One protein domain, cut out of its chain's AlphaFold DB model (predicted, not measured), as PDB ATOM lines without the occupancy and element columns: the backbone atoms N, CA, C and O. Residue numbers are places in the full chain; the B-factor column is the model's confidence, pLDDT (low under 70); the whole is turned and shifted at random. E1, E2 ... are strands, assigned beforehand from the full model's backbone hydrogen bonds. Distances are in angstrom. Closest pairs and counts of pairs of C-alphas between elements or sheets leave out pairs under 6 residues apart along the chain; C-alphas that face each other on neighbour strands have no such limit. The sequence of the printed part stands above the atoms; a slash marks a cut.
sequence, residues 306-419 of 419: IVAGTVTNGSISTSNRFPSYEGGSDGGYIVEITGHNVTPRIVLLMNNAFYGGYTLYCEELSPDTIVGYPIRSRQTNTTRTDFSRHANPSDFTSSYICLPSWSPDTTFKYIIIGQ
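What this domain is: This is residues 306 to 419 of the 419 residues of an uncharacterized protein of Paenibacillus algorifonticola (UniProt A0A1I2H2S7). This is a lopsided sandwich: a broad, twisted and curled sheet of six strands makes one layer, and a small two-stranded sheet, E2 and E7, covers part of one face with its strands crossed over those below. A long loop, residues 313 to 332, links E1 to E2. The printed part has 114 residues with eight named strands, E1 to E8 in chain order, and no named helix; the class is all strand, though under half of the residues, 54, are in named elements. The large sheet runs E1, E8, E3, E4, E5, E6, antiparallel throughout, as is the small one. The whole is compact and rounded, with a radius of gyration of the C-alphas of 13.2 A and spans of 35 by 33 by 26 A.

Where its parts are: Start in the large sheet: find C-alpha 306 at (31.943, 341.711, 46.064), where E1, residues 306 to 312, begins its 19.6 A. Next to it across the sheet comes E8, residues 411 to 418, 22.1 A long, ending at C-alpha 418 at (30.366, 335.682, 43.547). Then look for E3, residues 344 to 351, 19.4 A; E4, 357 to 362, 16.5 A; E5, 373 to 379, 19.9 A; and E6, 385 to 390, 16.2 A. The small sheet holds E2, residues 333 to 338, 16.4 A, from C-alpha 333 at (53.523, 329.668, 44.817), and E7, residues 400 to 405, 15.9 A.

How they stand to each other: In the large sheet E1 and E6 are the edge strands. Look for N 309 and O 414, 3.1 A, between E1 and E8; N 348 and O 415, 2.8 A, between E8 and E3. E3, E4, E5 and E6 form a meander, each strand the antiparallel neighbour of the one before, in three hairpins; there find N 349 and O 359, 2.8 A, N 360 and O 376, 2.8 A, and N 377 and O 386, 3.0 A. E2 and E7 are antiparallel at 156 degrees, with N 335 and O 403 at 2.8 A. The two sheets are face to face, 8.3 A centre to centre where they face, with their strands at 43 degrees. Their closest C-alphas include Val 311 of E1 and Ile 337 of E2, 6.6 A, and Thr 359 of E4 and Pro 404 of E7, 7.1 A. E6 and E7 are near each other, with 6 pairs of C-alphas within 10 A.

The domain as a whole: The C-alphas farthest apart, Phe 354 and Thr 369, are 36.0 A apart. The printed part has no cut, and residue 419 is the chain's last. The link E1 to E2 is long, with 20 residues. Mean pLDDT of the printed part is 73.1; 47 residues are under 70, at 314 to 332, 352 to 356, 365 to 373 and 380 to 393.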
ATOM      1  N   ILE A 306      30.540 341.345  46.287       89.56
ATOM      2  CA  ILE A 306      31.943 341.711  46.064       89.56
ATOM      3  C   ILE A 306      32.670 341.669  47.407       89.56
ATOM      4  O   ILE A 306      32.364 342.452  48.305       89.56
ATOM      5  N   VAL A 307      33.652 340.777  47.531       90.50
ATOM      6  CA  VAL A 307      34.550 340.691  48.689       90.50
ATOM      7  C   VAL A 307      35.938 341.121  48.243       90.50
ATOM      8  O   VAL A 307      36.485 340.562  47.298       90.50
ATOM      9  N   ALA A 308      36.529 342.101  48.918       91.50
ATOM     10  CA  ALA A 308      37.891 342.542  48.646       91.50
ATOM     11  C   ALA A 308      38.743 342.474  49.912       91.50
ATOM     12  O   ALA A 308      38.246 342.695  51.015       91.50
ATOM     13  N   GLY A 309      40.030 342.188  49.752       91.00
ATOM     14  CA  GLY A 309      40.945 342.084  50.882       91.00
ATOM     15  C   GLY A 309      42.396 341.925  50.462       91.00
ATOM     16  O   GLY A 309      42.756 342.112  49.297       91.00
ATOM     17  N   THR A 310      43.236 341.591  51.436       89.44
ATOM     18  CA  THR A 310      44.649 341.274  51.227       89.44
ATOM     19  C   THR A 310      44.980 339.915  51.810       89.44
ATOM     20  O   THR A 310      44.496 339.576  52.885       89.44
ATOM     21  N   VAL A 311      45.847 339.175  51.136       87.38
ATOM     22  CA  VAL A 311      46.326 337.860  51.564       87.38
ATOM     23  C   VAL A 311      47.824 337.784  51.307       87.38
ATOM     24  O   VAL A 311      48.296 338.229  50.263       87.38
ATOM     25  N   THR A 312      48.584 337.254  52.256       85.44
ATOM     26  CA  THR A 312      50.022 337.028  52.079       85.44
ATOM     27  C   THR A 312      50.243 335.544  51.879       85.44
ATOM     28  O   THR A 312      49.744 334.741  52.662       85.44
ATOM     29  N   ASN A 313      50.956 335.190  50.816       74.94
ATOM     30  CA  ASN A 313      51.298 333.800  50.556       74.94
ATOM     31  C   ASN A 313      52.324 333.282  51.587       74.94
ATOM     32  O   ASN A 313      53.226 334.031  51.963       74.94
ATOM     33  N   GLY A 314      52.205 332.022  52.012       63.31
ATOM     34  CA  GLY A 314      53.230 331.318  52.783       63.31
ATOM     35  C   GLY A 314      54.330 330.714  51.898       63.31
ATOM     36  O   GLY A 314      54.135 330.424  50.717       63.31
ATOM     37  N   SER A 315      55.522 330.512  52.454       55.59
ATOM     38  CA  SER A 315      56.634 329.901  51.721       55.59
ATOM     39  C   SER A 315      56.307 328.447  51.318       55.59
ATOM     40  O   SER A 315      55.829 327.677  52.141       55.59
ATOM     41  N   ILE A 316      56.568 328.103  50.046       54.66
ATOM     42  CA  ILE A 316      56.507 326.777  49.380       54.66
ATOM     43  C   ILE A 316      55.690 325.688  50.117       54.66
ATOM     44  O   ILE A 316      56.204 325.012  51.005       54.66
ATOM     45  N   SER A 317      54.484 325.383  49.622       51.88
ATOM     46  CA  SER A 317      53.841 324.079  49.851       51.88
ATOM     47  C   SER A 317      54.131 323.161  48.658       51.88
ATOM     48  O   SER A 317      53.594 323.326  47.561       51.88
ATOM     49  N   THR A 318      55.056 322.219  48.831       47.09
ATOM     50  CA  THR A 318      55.392 321.212  47.819       47.09
ATOM     51  C   THR A 318      54.277 320.169  47.694       47.09
ATOM     52  O   THR A 318      54.346 319.145  48.369       47.09
ATOM     53  N   SER A 319      53.292 320.377  46.810       47.22
ATOM     54  CA  SER A 319      52.516 319.261  46.214       47.22
ATOM     55  C   SER A 319      51.539 319.623  45.085       47.22
ATOM     56  O   SER A 319      51.282 318.751  44.256       47.22
ATOM     57  N   ASN A 320      51.049 320.859  44.948       52.22
ATOM     58  CA  ASN A 320      50.066 321.178  43.896       52.22
ATOM     59  C   ASN A 320      50.723 321.816  42.663       52.22
ATOM     60  O   ASN A 320      50.863 323.033  42.554       52.22
ATOM     61  N   ARG A 321      51.147 320.978  41.708       57.47
ATOM     62  CA  ARG A 321      51.589 321.442  40.383       57.47
ATOM     63  C   ARG A 321      50.366 321.927  39.601       57.47
ATOM     64  O   ARG A 321      49.523 321.109  39.254       57.47
ATOM     65  N   PHE A 322      50.292 323.218  39.277       61.03
ATOM     66  CA  PHE A 322      49.358 323.710  38.263       61.03
ATOM     67  C   PHE A 322      49.850 323.220  36.892       61.03
ATOM     68  O   PHE A 322      50.925 323.649  36.462       61.03
ATOM     69  N   PRO A 323      49.141 322.318  36.189       58.03
ATOM     70  CA  PRO A 323      49.515 321.976  34.826       58.03
ATOM     71  C   PRO A 323      49.384 323.231  33.955       58.03
ATOM     72  O   PRO A 323      48.295 323.808  33.836       58.03
ATOM     73  N   SER A 324      50.500 323.669  33.367       59.31
ATOM     74  CA  SER A 324      50.461 324.703  32.336       59.31
ATOM     75  C   SER A 324      49.821 324.130  31.071       59.31
ATOM     76  O   SER A 324      49.934 322.937  30.772       59.31
ATOM     77  N   TYR A 325      49.133 324.982  30.315       56.56
ATOM     78  CA  TYR A 325      48.547 324.613  29.028       56.56
ATOM     79  C   TYR A 325      49.597 324.082  28.032       56.56
ATOM     80  O   TYR A 325      49.270 323.225  27.218       56.56
ATOM     81  N   GLU A 326      50.849 324.536  28.137       57.31
ATOM     82  CA  GLU A 326      51.954 324.166  27.240       57.31
ATOM     83  C   GLU A 326      52.685 322.868  27.643       57.31
ATOM     84  O   GLU A 326      53.711 322.524  27.062       57.31
ATOM     85  N   GLY A 327      52.165 322.108  28.615       54.78
ATOM     86  CA  GLY A 327      52.711 320.793  28.980       54.78
ATOM     87  C   GLY A 327      53.952 320.825  29.883       54.78
ATOM     88  O   GLY A 327      54.533 319.773  30.147       54.78
ATOM     89  N   GLY A 328      54.342 321.996  30.398       55.34
ATOM     90  CA  GLY A 328      55.387 322.160  31.417       55.34
ATOM     91  C   GLY A 328      54.823 322.220  32.845       55.34
ATOM     92  O   GLY A 328      53.714 322.711  33.065       55.34
ATOM     93  N   SER A 329      55.576 321.739  33.838       54.12
ATOM     94  CA  SER A 329      55.271 321.980  35.254       54.12
ATOM     95  C   SER A 329      56.184 323.072  35.800       54.12
ATOM     96  O   SER A 329      57.307 322.773  36.208       54.12
ATOM     97  N   ASP A 330      55.711 324.313  35.823       53.75
ATOM     98  CA  ASP A 330      56.428 325.391  36.497       53.75
ATOM     99  C   ASP A 330      56.056 325.415  37.982       53.75
ATOM    100  O   ASP A 330      54.884 325.322  38.354       53.75
ATOM    101  N   GLY A 331      57.069 325.490  38.846       55.59
ATOM    102  CA  GLY A 331      56.872 325.647  40.284       55.59
ATOM    103  C   GLY A 331      56.293 327.028  40.585       55.59
ATOM    104  O   GLY A 331      57.016 328.018  40.527       55.59
ATOM    105  N   GLY A 332      54.995 327.093  40.880       63.22
ATOM    106  CA  GLY A 332      54.306 328.309  41.321       63.22
ATOM    107  C   GLY A 332      54.050 328.307  42.829       63.22
ATOM    108  O   GLY A 332      53.915 327.248  43.441       63.22
ATOM    109  N   TYR A 333      53.960 329.492  43.428       72.94
ATOM    110  CA  TYR A 333      53.523 329.668  44.817       72.94
ATOM    111  C   TYR A 333      51.986 329.717  44.877       72.94
ATOM    112  O   TYR A 333      51.359 330.135  43.908       72.94
ATOM    113  N   ILE A 334      51.351 329.354  45.997       77.25
ATOM    114  CA  ILE A 334      49.877 329.250  46.098       77.25
ATOM    115  C   ILE A 334      49.289 330.290  47.043       77.25
ATOM    116  O   ILE A 334      49.671 330.338  48.196       77.25
ATOM    117  N   VAL A 335      48.318 331.075  46.598       82.25
ATOM    118  CA  VAL A 335      47.573 331.982  47.471       82.25
ATOM    119  C   VAL A 335      46.263 331.338  47.901       82.25
ATOM    120  O   VAL A 335      45.434 331.009  47.054       82.25
ATOM    121  N   GLU A 336      46.076 331.224  49.214       87.69
ATOM    122  CA  GLU A 336      44.872 330.684  49.845       87.69
ATOM    123  C   GLU A 336      44.049 331.813  50.472       87.69
ATOM    124  O   GLU A 336      44.484 332.468  51.420       87.69
ATOM    125  N   ILE A 337      42.846 332.051  49.954       87.38
ATOM    126  CA  ILE A 337      41.898 333.014  50.521       87.38
ATOM    127  C   ILE A 337      40.829 332.229  51.273       87.38
ATOM    128  O   ILE A 337      40.166 331.368  50.695       87.38
ATOM    129  N   THR A 338      40.664 332.528  52.561       89.06
ATOM    130  CA  THR A 338      39.695 331.875  53.448       89.06
ATOM    131  C   THR A 338      38.714 332.874  54.052       89.06
ATOM    132  O   THR A 338      39.008 334.063  54.170       89.06
ATOM    133  N   GLY A 339      37.542 332.385  54.467       84.88
ATOM    134  CA  GLY A 339      36.587 333.163  55.268       84.88
ATOM    135  C   GLY A 339      35.802 334.229  54.497       84.88
ATOM    136  O   GLY A 339      35.256 335.145  55.108       84.88
ATOM    137  N   HIS A 340      35.732 334.132  53.166       84.06
ATOM    138  CA  HIS A 340      35.013 335.090  52.315       84.06
ATOM    139  C   HIS A 340      33.507 334.825  52.185       84.06
ATOM    140  O   HIS A 340      32.798 335.733  51.772       84.06
ATOM    141  N   ASN A 341      33.011 333.637  52.556       87.12
ATOM    142  CA  ASN A 341      31.587 333.249  52.555       87.12
ATOM    143  C   ASN A 341      30.831 333.553  51.244       87.12
ATOM    144  O   ASN A 341      29.643 333.867  51.272       87.12
ATOM    145  N   VAL A 342      31.514 333.474  50.101       85.88
ATOM    146  CA  VAL A 342      30.977 333.805  48.772       85.88
ATOM    147  C   VAL A 342      31.423 332.753  47.770       85.88
ATOM    148  O   VAL A 342      32.616 332.469  47.669       85.88
ATOM    149  N   THR A 343      30.492 332.183  47.008       87.50
ATOM    150  CA  THR A 343      30.821 331.214  45.954       87.50
ATOM    151  C   THR A 343      31.456 331.964  44.781       87.50
ATOM    152  O   THR A 343      30.762 332.742  44.120       87.50
ATOM    153  N   PRO A 344      32.768 331.809  44.525       87.38
ATOM    154  CA  PRO A 344      33.487 332.656  43.581       87.38
ATOM    155  C   PRO A 344      33.041 332.387  42.141       87.38
ATOM    156  O   PRO A 344      33.087 331.253  41.683       87.38
ATOM    157  N   ARG A 345      32.696 333.444  41.399       87.50
ATOM    158  CA  ARG A 345      32.486 333.390  39.939       87.50
ATOM    159  C   ARG A 345      33.590 334.105  39.171       87.50
ATOM    160  O   ARG A 345      33.969 333.682  38.081       87.50
ATOM    161  N   ILE A 346      34.135 335.174  39.749       89.00
ATOM    162  CA  ILE A 346      35.330 335.872  39.272       89.00
ATOM    163  C   ILE A 346      36.224 336.133  40.476       89.00
ATOM    164  O   ILE A 346      35.760 336.640  41.495       89.00
ATOM    165  N   VAL A 347      37.511 335.820  40.368       89.31
ATOM    166  CA  VAL A 347      38.508 336.200  41.371       89.31
ATOM    167  C   VAL A 347      39.661 336.882  40.665       89.31
ATOM    168  O   VAL A 347      40.304 336.296  39.798       89.31
ATOM    169  N   LEU A 348      39.928 338.122  41.046       89.94
ATOM    170  CA  LEU A 348      41.094 338.871  40.612       89.94
ATOM    171  C   LEU A 348      42.069 338.963  41.777       89.94
ATOM    172  O   LEU A 348      41.731 339.494  42.828       89.94
ATOM    173  N   LEU A 349      43.284 338.488  41.564       88.31
ATOM    174  CA  LEU A 349      44.393 338.573  42.496       88.31
ATOM    175  C   LEU A 349      45.467 339.469  41.881       88.31
ATOM    176  O   LEU A 349      45.875 339.242  40.745       88.31
ATOM    177  N   MET A 350      45.926 340.485  42.604       85.44
ATOM    178  CA  MET A 350      46.888 341.473  42.112       85.44
ATOM    179  C   MET A 350      48.049 341.631  43.084       85.44
ATOM    180  O   MET A 350      47.850 341.732  44.295       85.44
ATOM    181  N   ASN A 351      49.260 341.717  42.545       81.69
ATOM    182  CA  ASN A 351      50.482 341.962  43.301       81.69
ATOM    183  C   ASN A 351      51.138 343.277  42.868       81.69
ATOM    184  O   ASN A 351      51.210 343.558  41.671       81.69
ATOM    185  N   ASN A 352      51.664 344.033  43.835       67.00
ATOM    186  CA  ASN A 352      52.410 345.273  43.610       67.00
ATOM    187  C   ASN A 352      53.934 345.146  43.846       67.00
ATOM    188  O   ASN A 352      54.637 346.151  43.824       67.00
ATOM    189  N   ALA A 353      54.453 343.943  44.118       63.34
ATOM    190  CA  ALA A 353      55.883 343.680  44.282       63.34
ATOM    191  C   ALA A 353      56.634 343.659  42.936       63.34
ATOM    192  O   ALA A 353      56.009 343.731  41.880       63.34
ATOM    193  N   PHE A 354      57.970 343.538  43.014       55.06
ATOM    194  CA  PHE A 354      59.035 343.790  42.015       55.06
ATOM    195  C   PHE A 354      58.798 343.448  40.526       55.06
ATOM    196  O   PHE A 354      59.575 343.902  39.693       55.06
ATOM    197  N   TYR A 355      57.747 342.712  40.163       60.69
ATOM    198  CA  TYR A 355      57.455 342.312  38.786       60.69
ATOM    199  C   TYR A 355      56.019 342.536  38.309       60.69
ATOM    200  O   TYR A 355      55.764 342.192  37.160       60.69
ATOM    201  N   GLY A 356      55.125 343.109  39.137       66.56
ATOM    202  CA  GLY A 356      53.725 343.447  38.823       66.56
ATOM    203  C   GLY A 356      52.947 342.309  38.152       66.56
ATOM    204  O   GLY A 356      53.220 341.934  37.019       66.56
ATOM    205  N   GLY A 357      51.949 341.725  38.801       75.62
ATOM    206  CA  GLY A 357      51.249 340.583  38.206       75.62
ATOM    207  C   GLY A 357      49.802 340.495  38.629       75.62
ATOM    208  O   GLY A 357      49.446 340.946  39.720       75.62
ATOM    209  N   TYR A 358      48.982 339.905  37.761       81.88
ATOM    210  CA  TYR A 358      47.619 339.533  38.110       81.88
ATOM    211  C   TYR A 358      47.349 338.067  37.782       81.88
ATOM    212  O   TYR A 358      47.823 337.544  36.770       81.88
ATOM    213  N   THR A 359      46.554 337.441  38.641       83.19
ATOM    214  CA  THR A 359      45.936 336.138  38.414       83.19
ATOM    215  C   THR A 359      44.430 336.359  38.366       83.19
ATOM    216  O   THR A 359      43.859 336.962  39.272       83.19
ATOM    217  N   LEU A 360      43.790 335.911  37.292       85.25
ATOM    218  CA  LEU A 360      42.352 335.998  37.087       85.25
ATOM    219  C   LEU A 360      41.780 334.588  36.992       85.25
ATOM    220  O   LEU A 360      42.157 333.820  36.106       85.25
ATOM    221  N   TYR A 361      40.832 334.295  37.866       86.19
ATOM    222  CA  TYR A 361      39.883 333.206  37.707       86.19
ATOM    223  C   TYR A 361      38.541 333.782  37.255       86.19
ATOM    224  O   TYR A 361      38.096 334.808  37.770       86.19
ATOM    225  N   CYS A 362      37.897 333.127  36.298       83.19
ATOM    226  CA  CYS A 362      36.526 333.426  35.907       83.19
ATOM    227  C   CYS A 362      35.861 332.139  35.438       83.19
ATOM    228  O   CYS A 362      36.351 331.503  34.512       83.19
ATOM    229  N   GLU A 363      34.750 331.772  36.063       76.56
ATOM    230  CA  GLU A 363      34.008 330.537  35.792       76.56
ATOM    231  C   GLU A 363      33.671 330.349  34.297       76.56
ATOM    232  O   GLU A 363      33.725 329.233  33.787       76.56
ATOM    233  N   GLU A 364      33.400 331.439  33.573       70.25
ATOM    234  CA  GLU A 364      32.925 331.413  32.180       70.25
ATOM    235  C   GLU A 364      34.050 331.409  31.119       70.25
ATOM    236  O   GLU A 364      33.768 331.306  29.928       70.25
ATOM    237  N   LEU A 365      35.337 331.482  31.494       62.84
ATOM    238  CA  LEU A 365      36.467 331.577  30.540       62.84
ATOM    239  C   LEU A 365      36.888 330.244  29.869       62.84
ATOM    240  O   LEU A 365      38.049 330.084  29.489       62.84
ATOM    241  N   SER A 366      35.985 329.282  29.696       53.72
ATOM    242  CA  SER A 366      36.275 328.007  29.018       53.72
ATOM    243  C   SER A 366      36.450 328.197  27.496       53.72
ATOM    244  O   SER A 366      35.500 328.612  26.836       53.72
ATOM    245  N   PRO A 367      37.591 327.837  26.872       52.78
ATOM    246  CA  PRO A 367      37.598 327.467  25.458       52.78
ATOM    247  C   PRO A 367      36.819 326.149  25.309       52.78
ATOM    248  O   PRO A 367      37.142 325.196  26.014       52.78
ATOM    249  N   ASP A 368      35.844 326.107  24.395       49.53
ATOM    250  CA  ASP A 368      34.748 325.123  24.177       49.53
ATOM    251  C   ASP A 368      35.042 323.598  24.212       49.53
ATOM    252  O   ASP A 368      34.186 322.791  23.859       49.53
ATOM    253  N   THR A 369      36.221 323.128  24.616       49.22
ATOM    254  CA  THR A 369      36.611 321.707  24.532       49.22
ATOM    255  C   THR A 369      37.432 321.177  25.717       49.22
ATOM    256  O   THR A 369      37.995 320.087  25.620       49.22
ATOM    257  N   ILE A 370      37.539 321.896  26.845       50.62
ATOM    258  CA  ILE A 370      38.511 321.550  27.904       50.62
ATOM    259  C   ILE A 370      37.893 321.507  29.319       50.62
ATOM    260  O   ILE A 370      37.258 322.455  29.757       50.62
ATOM    261  N   VAL A 371      38.154 320.423  30.069       55.88
ATOM    262  CA  VAL A 371      37.712 320.187  31.465       55.88
ATOM    263  C   VAL A 371      38.646 320.883  32.482       55.88
ATOM    264  O   VAL A 371      39.848 320.604  32.486       55.88
ATOM    265  N   GLY A 372      38.112 321.754  33.358       61.91
ATOM    266  CA  GLY A 372      38.818 322.382  34.500       61.91
ATOM    267  C   GLY A 372      38.536 323.887  34.684       61.91
ATOM    268  O   GLY A 372      37.972 324.522  33.798       61.91
ATOM    269  N   TYR A 373      38.944 324.475  35.818       65.38
ATOM    270  CA  TYR A 373      38.769 325.915  36.086       65.38
ATOM    271  C   TYR A 373      39.818 326.764  35.345       65.38
ATOM    272  O   TYR A 373      41.020 326.516  35.520       65.38
ATOM    273  N   PRO A 374      39.409 327.767  34.543       70.50
ATOM    274  CA  PRO A 374      40.336 328.573  33.758       70.50
ATOM    275  C   PRO A 374      40.983 329.654  34.634       70.50
ATOM    276  O   PRO A 374      40.316 330.538  35.177       70.50
ATOM    277  N   ILE A 375      42.309 329.594  34.755       75.06
ATOM    278  CA  ILE A 375      43.101 330.592  35.470       75.06
ATOM    279  C   ILE A 375      44.092 331.214  34.491       75.06
ATOM    280  O   ILE A 375      44.933 330.521  33.908       75.06
ATOM    281  N   ARG A 376      44.011 332.535  34.327       75.81
ATOM    282  CA  ARG A 376      44.960 333.314  33.531       75.81
ATOM    283  C   ARG A 376      45.869 334.098  34.460       75.81
ATOM    284  O   ARG A 376      45.390 334.942  35.213       75.81
ATOM    285  N   SER A 377      47.170 333.886  34.329       74.88
ATOM    286  CA  SER A 377      48.164 334.665  35.056       74.88
ATOM    287  C   SER A 377      49.073 335.421  34.096       74.88
ATOM    288  O   SER A 377      49.458 334.896  33.050       74.88
ATOM    289  N   ARG A 378      49.421 336.661  34.438       73.50
ATOM    290  CA  ARG A 378      50.340 337.478  33.637       73.50
ATOM    291  C   ARG A 378      51.317 338.235  34.526       73.50
ATOM    292  O   ARG A 378      50.901 338.890  35.483       73.50
ATOM    293  N   GLN A 379      52.595 338.189  34.158       71.81
ATOM    294  CA  GLN A 379      53.639 339.066  34.690       71.81
ATOM    295  C   GLN A 379      53.777 340.304  33.793       71.81
ATOM    296  O   GLN A 379      53.684 340.210  32.570       71.81
ATOM    297  N   THR A 380      53.965 341.485  34.379       68.12
ATOM    298  CA  THR A 380      53.936 342.759  33.633       68.12
ATOM    299  C   THR A 380      55.226 343.066  32.879       68.12
ATOM    300  O   THR A 380      55.198 343.843  31.928       68.12
ATOM    301  N   ASN A 381      56.345 342.447  33.252       65.81
ATOM    302  CA  ASN A 381      57.657 342.666  32.638       65.81
ATOM    303  C   ASN A 381      58.029 341.629  31.558       65.81
ATOM    304  O   ASN A 381      59.123 341.703  31.001       65.81
ATOM    305  N   THR A 382      57.146 340.674  31.252       62.16
ATOM    306  CA  THR A 382      57.334 339.685  30.183       62.16
ATOM    307  C   THR A 382      56.131 339.690  29.233       62.16
ATOM    308  O   THR A 382      55.024 340.100  29.581       62.16
ATOM    309  N   THR A 383      56.315 339.223  27.996       61.41
ATOM    310  CA  THR A 383      55.193 338.916  27.085       61.41
ATOM    311  C   THR A 383      54.482 337.614  27.461       61.41
ATOM    312  O   THR A 383      53.523 337.214  26.802       61.41
ATOM    313  N   ARG A 384      54.938 336.951  28.529       61.88
ATOM    314  CA  ARG A 384      54.498 335.631  28.950       61.88
ATOM    315  C   ARG A 384      53.140 335.725  29.646       61.88
ATOM    316  O   ARG A 384      52.972 336.430  30.641       61.88
ATOM    317  N   THR A 385      52.156 335.032  29.085       64.56
ATOM    318  CA  THR A 385      50.838 334.825  29.693       64.56
ATOM    319  C   THR A 385      50.691 333.337  29.919       64.56
ATOM    320  O   THR A 385      50.660 332.578  28.954       64.56
ATOM    321  N   ASP A 386      50.598 332.927  31.176       68.06
ATOM    322  CA  ASP A 386      50.480 331.519  31.516       68.06
ATOM    323  C   ASP A 386      49.011 331.168  31.739       68.06
ATOM    324  O   ASP A 386      48.281 331.808  32.509       68.06
ATOM    325  N   PHE A 387      48.581 330.127  31.033       67.81
ATOM    326  CA  PHE A 387      47.287 329.498  31.223       67.81
ATOM    327  C   PHE A 387      47.487 328.272  32.099       67.81
ATOM    328  O   PHE A 387      48.087 327.278  31.681       67.81
ATOM    329  N   SER A 388      46.987 328.357  33.321       66.38
ATOM    330  CA  SER A 388      47.010 327.274  34.298       66.38
ATOM    331  C   SER A 388      45.606 326.707  34.459       66.38
ATOM    332  O   SER A 388      44.620 327.446  34.406       66.38
ATOM    333  N   ARG A 389      45.510 325.393  34.664       67.25
ATOM    334  CA  ARG A 389      44.234 324.715  34.931       67.25
ATOM    335  C   ARG A 389      44.215 324.228  36.372       67.25
ATOM    336  O   ARG A 389      45.218 323.688  36.836       67.25
ATOM    337  N   HIS A 390      43.077 324.365  37.048       65.94
ATOM    338  CA  HIS A 390      42.834 323.653  38.304       65.94
ATOM    339  C   HIS A 390      41.800 322.553  38.090       65.94
ATOM    340  O   HIS A 390      40.717 322.809  37.562       65.94
ATOM    341  N   ALA A 391      42.147 321.325  38.471       59.16
ATOM    342  CA  ALA A 391      41.292 320.158  38.259       59.16
ATOM    343  C   ALA A 391      40.357 319.872  39.443       59.16
ATOM    344  O   ALA A 391      39.427 319.086  39.298       59.16
ATOM    345  N   ASN A 392      40.605 320.474  40.609       69.56
ATOM    346  CA  ASN A 392      39.935 320.088  41.842       69.56
ATOM    347  C   ASN A 392      38.861 321.119  42.272       69.56
ATOM    348  O   ASN A 392      39.198 322.278  42.522       69.56
ATOM    349  N   PRO A 393      37.572 320.722  42.353       63.53
ATOM    350  CA  PRO A 393      36.462 321.563  42.812       63.53
ATOM    351  C   PRO A 393      36.580 322.098  44.237       63.53
ATOM    352  O   PRO A 393      35.989 323.132  44.533       63.53
ATOM    353  N   SER A 394      37.342 321.441  45.118       71.94
ATOM    354  CA  SER A 394      37.492 321.896  46.508       71.94
ATOM    355  C   SER A 394      38.286 323.199  46.657       71.94
ATOM    356  O   SER A 394      38.295 323.786  47.734       71.94
ATOM    357  N   ASP A 395      38.946 323.653  45.594       76.12
ATOM    358  CA  ASP A 395      39.804 324.840  45.590       76.12
ATOM    359  C   ASP A 395      39.068 326.143  45.269       76.12
ATOM    360  O   ASP A 395      39.663 327.211  45.358       76.12
ATOM    361  N   PHE A 396      37.784 326.067  44.909       80.44
ATOM    362  CA  PHE A 396      36.926 327.219  44.620       80.44
ATOM    363  C   PHE A 396      35.567 327.024  45.294       80.44
ATOM    364  O   PHE A 396      34.559 326.737  44.654       80.44
ATOM    365  N   THR A 397      35.549 327.151  46.619       85.38
ATOM    366  CA  THR A 397      34.338 327.020  47.441       85.38
ATOM    367  C   THR A 397      33.929 328.364  48.033       85.38
ATOM    368  O   THR A 397      34.670 329.350  47.979       85.38
ATOM    369  N   SER A 398      32.757 328.400  48.671       83.81
ATOM    370  CA  SER A 398      32.280 329.590  49.379       83.81
ATOM    371  C   SER A 398      33.199 330.048  50.518       83.81
ATOM    372  O   SER A 398      33.119 331.196  50.933       83.81
ATOM    373  N   SER A 399      34.075 329.178  51.031       86.12
ATOM    374  CA  SER A 399      34.928 329.466  52.194       86.12
ATOM    375  C   SER A 399      36.426 329.393  51.909       86.12
ATOM    376  O   SER A 399      37.208 329.793  52.770       86.12
ATOM    377  N   TYR A 400      36.827 328.882  50.740       87.00
ATOM    378  CA  TYR A 400      38.226 328.659  50.377       87.00
ATOM    379  C   TYR A 400      38.464 328.848  48.870       87.00
ATOM    380  O   TYR A 400      37.750 328.257  48.059       87.00
ATOM    381  N   ILE A 401      39.456 329.669  48.510       86.88
ATOM    382  CA  ILE A 401      39.932 329.887  47.137       86.88
ATOM    383  C   ILE A 401      41.440 329.662  47.086       86.88
ATOM    384  O   ILE A 401      42.174 330.269  47.863       86.88
ATOM    385  N   CYS A 402      41.899 328.870  46.125       83.38
ATOM    386  CA  CYS A 402      43.311 328.596  45.884       83.38
ATOM    387  C   CYS A 402      43.714 329.064  44.476       83.38
ATOM    388  O   CYS A 402      43.143 328.640  43.469       83.38
ATOM    389  N   LEU A 403      44.693 329.971  44.397       81.81
ATOM    390  CA  LEU A 403      45.174 330.555  43.140       81.81
ATOM    391  C   LEU A 403      46.701 330.483  43.007       81.81
ATOM    392  O   LEU A 403      47.413 330.654  43.996       81.81
ATOM    393  N   PRO A 404      47.238 330.309  41.787       77.50
ATOM    394  CA  PRO A 404      48.670 330.391  41.547       77.50
ATOM    395  C   PRO A 404      49.176 331.829  41.685       77.50
ATOM    396  O   PRO A 404      48.501 332.809  41.346       77.50
ATOM    397  N   SER A 405      50.421 331.942  42.124       74.81
ATOM    398  CA  SER A 405      51.148 333.190  42.283       74.81
ATOM    399  C   SER A 405      52.632 333.027  41.946       74.81
ATOM    400  O   SER A 405      53.205 331.940  42.014       74.81
ATOM    401  N   TRP A 406      53.258 334.140  41.572       71.06
ATOM    402  CA  TRP A 406      54.601 334.170  40.982       71.06
ATOM    403  C   TRP A 406      55.695 334.623  41.946       71.06
ATOM    404  O   TRP A 406      56.842 334.797  41.539       71.06
ATOM    405  N   SER A 407      55.350 334.897  43.201       70.12
ATOM    406  CA  SER A 407      56.290 335.463  44.165       70.12
ATOM    407  C   SER A 407      56.063 334.849  45.545       70.12
ATOM    408  O   SER A 407      54.912 334.833  45.994       70.12
ATOM    409  N   PRO A 408      57.128 334.361  46.212       72.44
ATOM    410  CA  PRO A 408      57.036 333.926  47.600       72.44
ATOM    411  C   PRO A 408      56.769 335.129  48.498       72.44
ATOM    412  O   PRO A 408      57.100 336.260  48.131       72.44
ATOM    413  N   ASP A 409      56.207 334.875  49.678       72.81
ATOM    414  CA  ASP A 409      56.187 335.814  50.807       72.81
ATOM    415  C   ASP A 409      55.686 337.222  50.437       72.81
ATOM    416  O   ASP A 409      56.144 338.240  50.955       72.81
ATOM    417  N   THR A 410      54.753 337.287  49.482       77.81
ATOM    418  CA  THR A 410      54.232 338.542  48.950       77.81
ATOM    419  C   THR A 410      52.763 338.717  49.308       77.81
ATOM    420  O   THR A 410      51.980 337.768  49.259       77.81
ATOM    421  N   THR A 411      52.381 339.949  49.650       85.44
ATOM    422  CA  THR A 411      50.987 340.332  49.880       85.44
ATOM    423  C   THR A 411      50.289 340.662  48.564       85.44
ATOM    424  O   THR A 411      50.702 341.554  47.822       85.44
ATOM    425  N   PHE A 412      49.183 339.977  48.310       86.12
ATOM    426  CA  PHE A 412      48.294 340.193  47.182       86.12
ATOM    427  C   PHE A 412      47.028 340.909  47.643       86.12
ATOM    428  O   PHE A 412      46.521 340.650  48.734       86.12
ATOM    429  N   LYS A 413      46.488 341.780  46.792       89.62
ATOM    430  CA  LYS A 413      45.109 342.265  46.905       89.62
ATOM    431  C   LYS A 413      44.212 341.332  46.114       89.62
ATOM    432  O   LYS A 413      44.575 340.955  45.002       89.62
ATOM    433  N   TYR A 414      43.051 340.995  46.651       91.06
ATOM    434  CA  TYR A 414      42.064 340.207  45.929       91.06
ATOM    435  C   TYR A 414      40.720 340.923  45.843       91.06
ATOM    436  O   TYR A 414      40.358 341.698  46.730       91.06
ATOM    437  N   ILE A 415      39.989 340.630  44.771       92.94
ATOM    438  CA  ILE A 415      38.571 340.932  44.591       92.94
ATOM    439  C   ILE A 415      37.899 339.628  44.173       92.94
ATOM    440  O   ILE A 415      38.279 339.032  43.168       92.94
ATOM    441  N   ILE A 416      36.907 339.195  44.938       91.81
ATOM    442  CA  ILE A 416      36.049 338.049  44.657       91.81
ATOM    443  C   ILE A 416      34.675 338.603  44.307       91.81
ATOM    444  O   ILE A 416      34.097 339.362  45.082       91.81
ATOM    445  N   ILE A 417      34.162 338.221  43.148       91.12
ATOM    446  CA  ILE A 417      32.795 338.483  42.712       91.12
ATOM    447  C   ILE A 417      32.106 337.128  42.662       91.12
ATOM    448  O   ILE A 417      32.567 336.220  41.967       91.12
ATOM    449  N   GLY A 418      31.028 336.972  43.414       87.44
ATOM    450  CA  GLY A 418      30.366 335.682  43.547       87.44
ATOM    451  C   GLY A 418      28.968 335.783  44.126       87.44
ATOM    452  O   GLY A 418      28.471 336.887  44.333       87.44
ATOM    453  N   GLN A 419      28.329 334.639  44.344       82.50
ATOM    454  CA  GLN A 419      26.987 334.552  44.930       82.50
ATOM    455  C   GLN A 419      27.034 334.035  46.363       82.50
ATOM    456  O   GLN A 419      27.843 333.112  46.640       82.50
TER     457      GLN A 419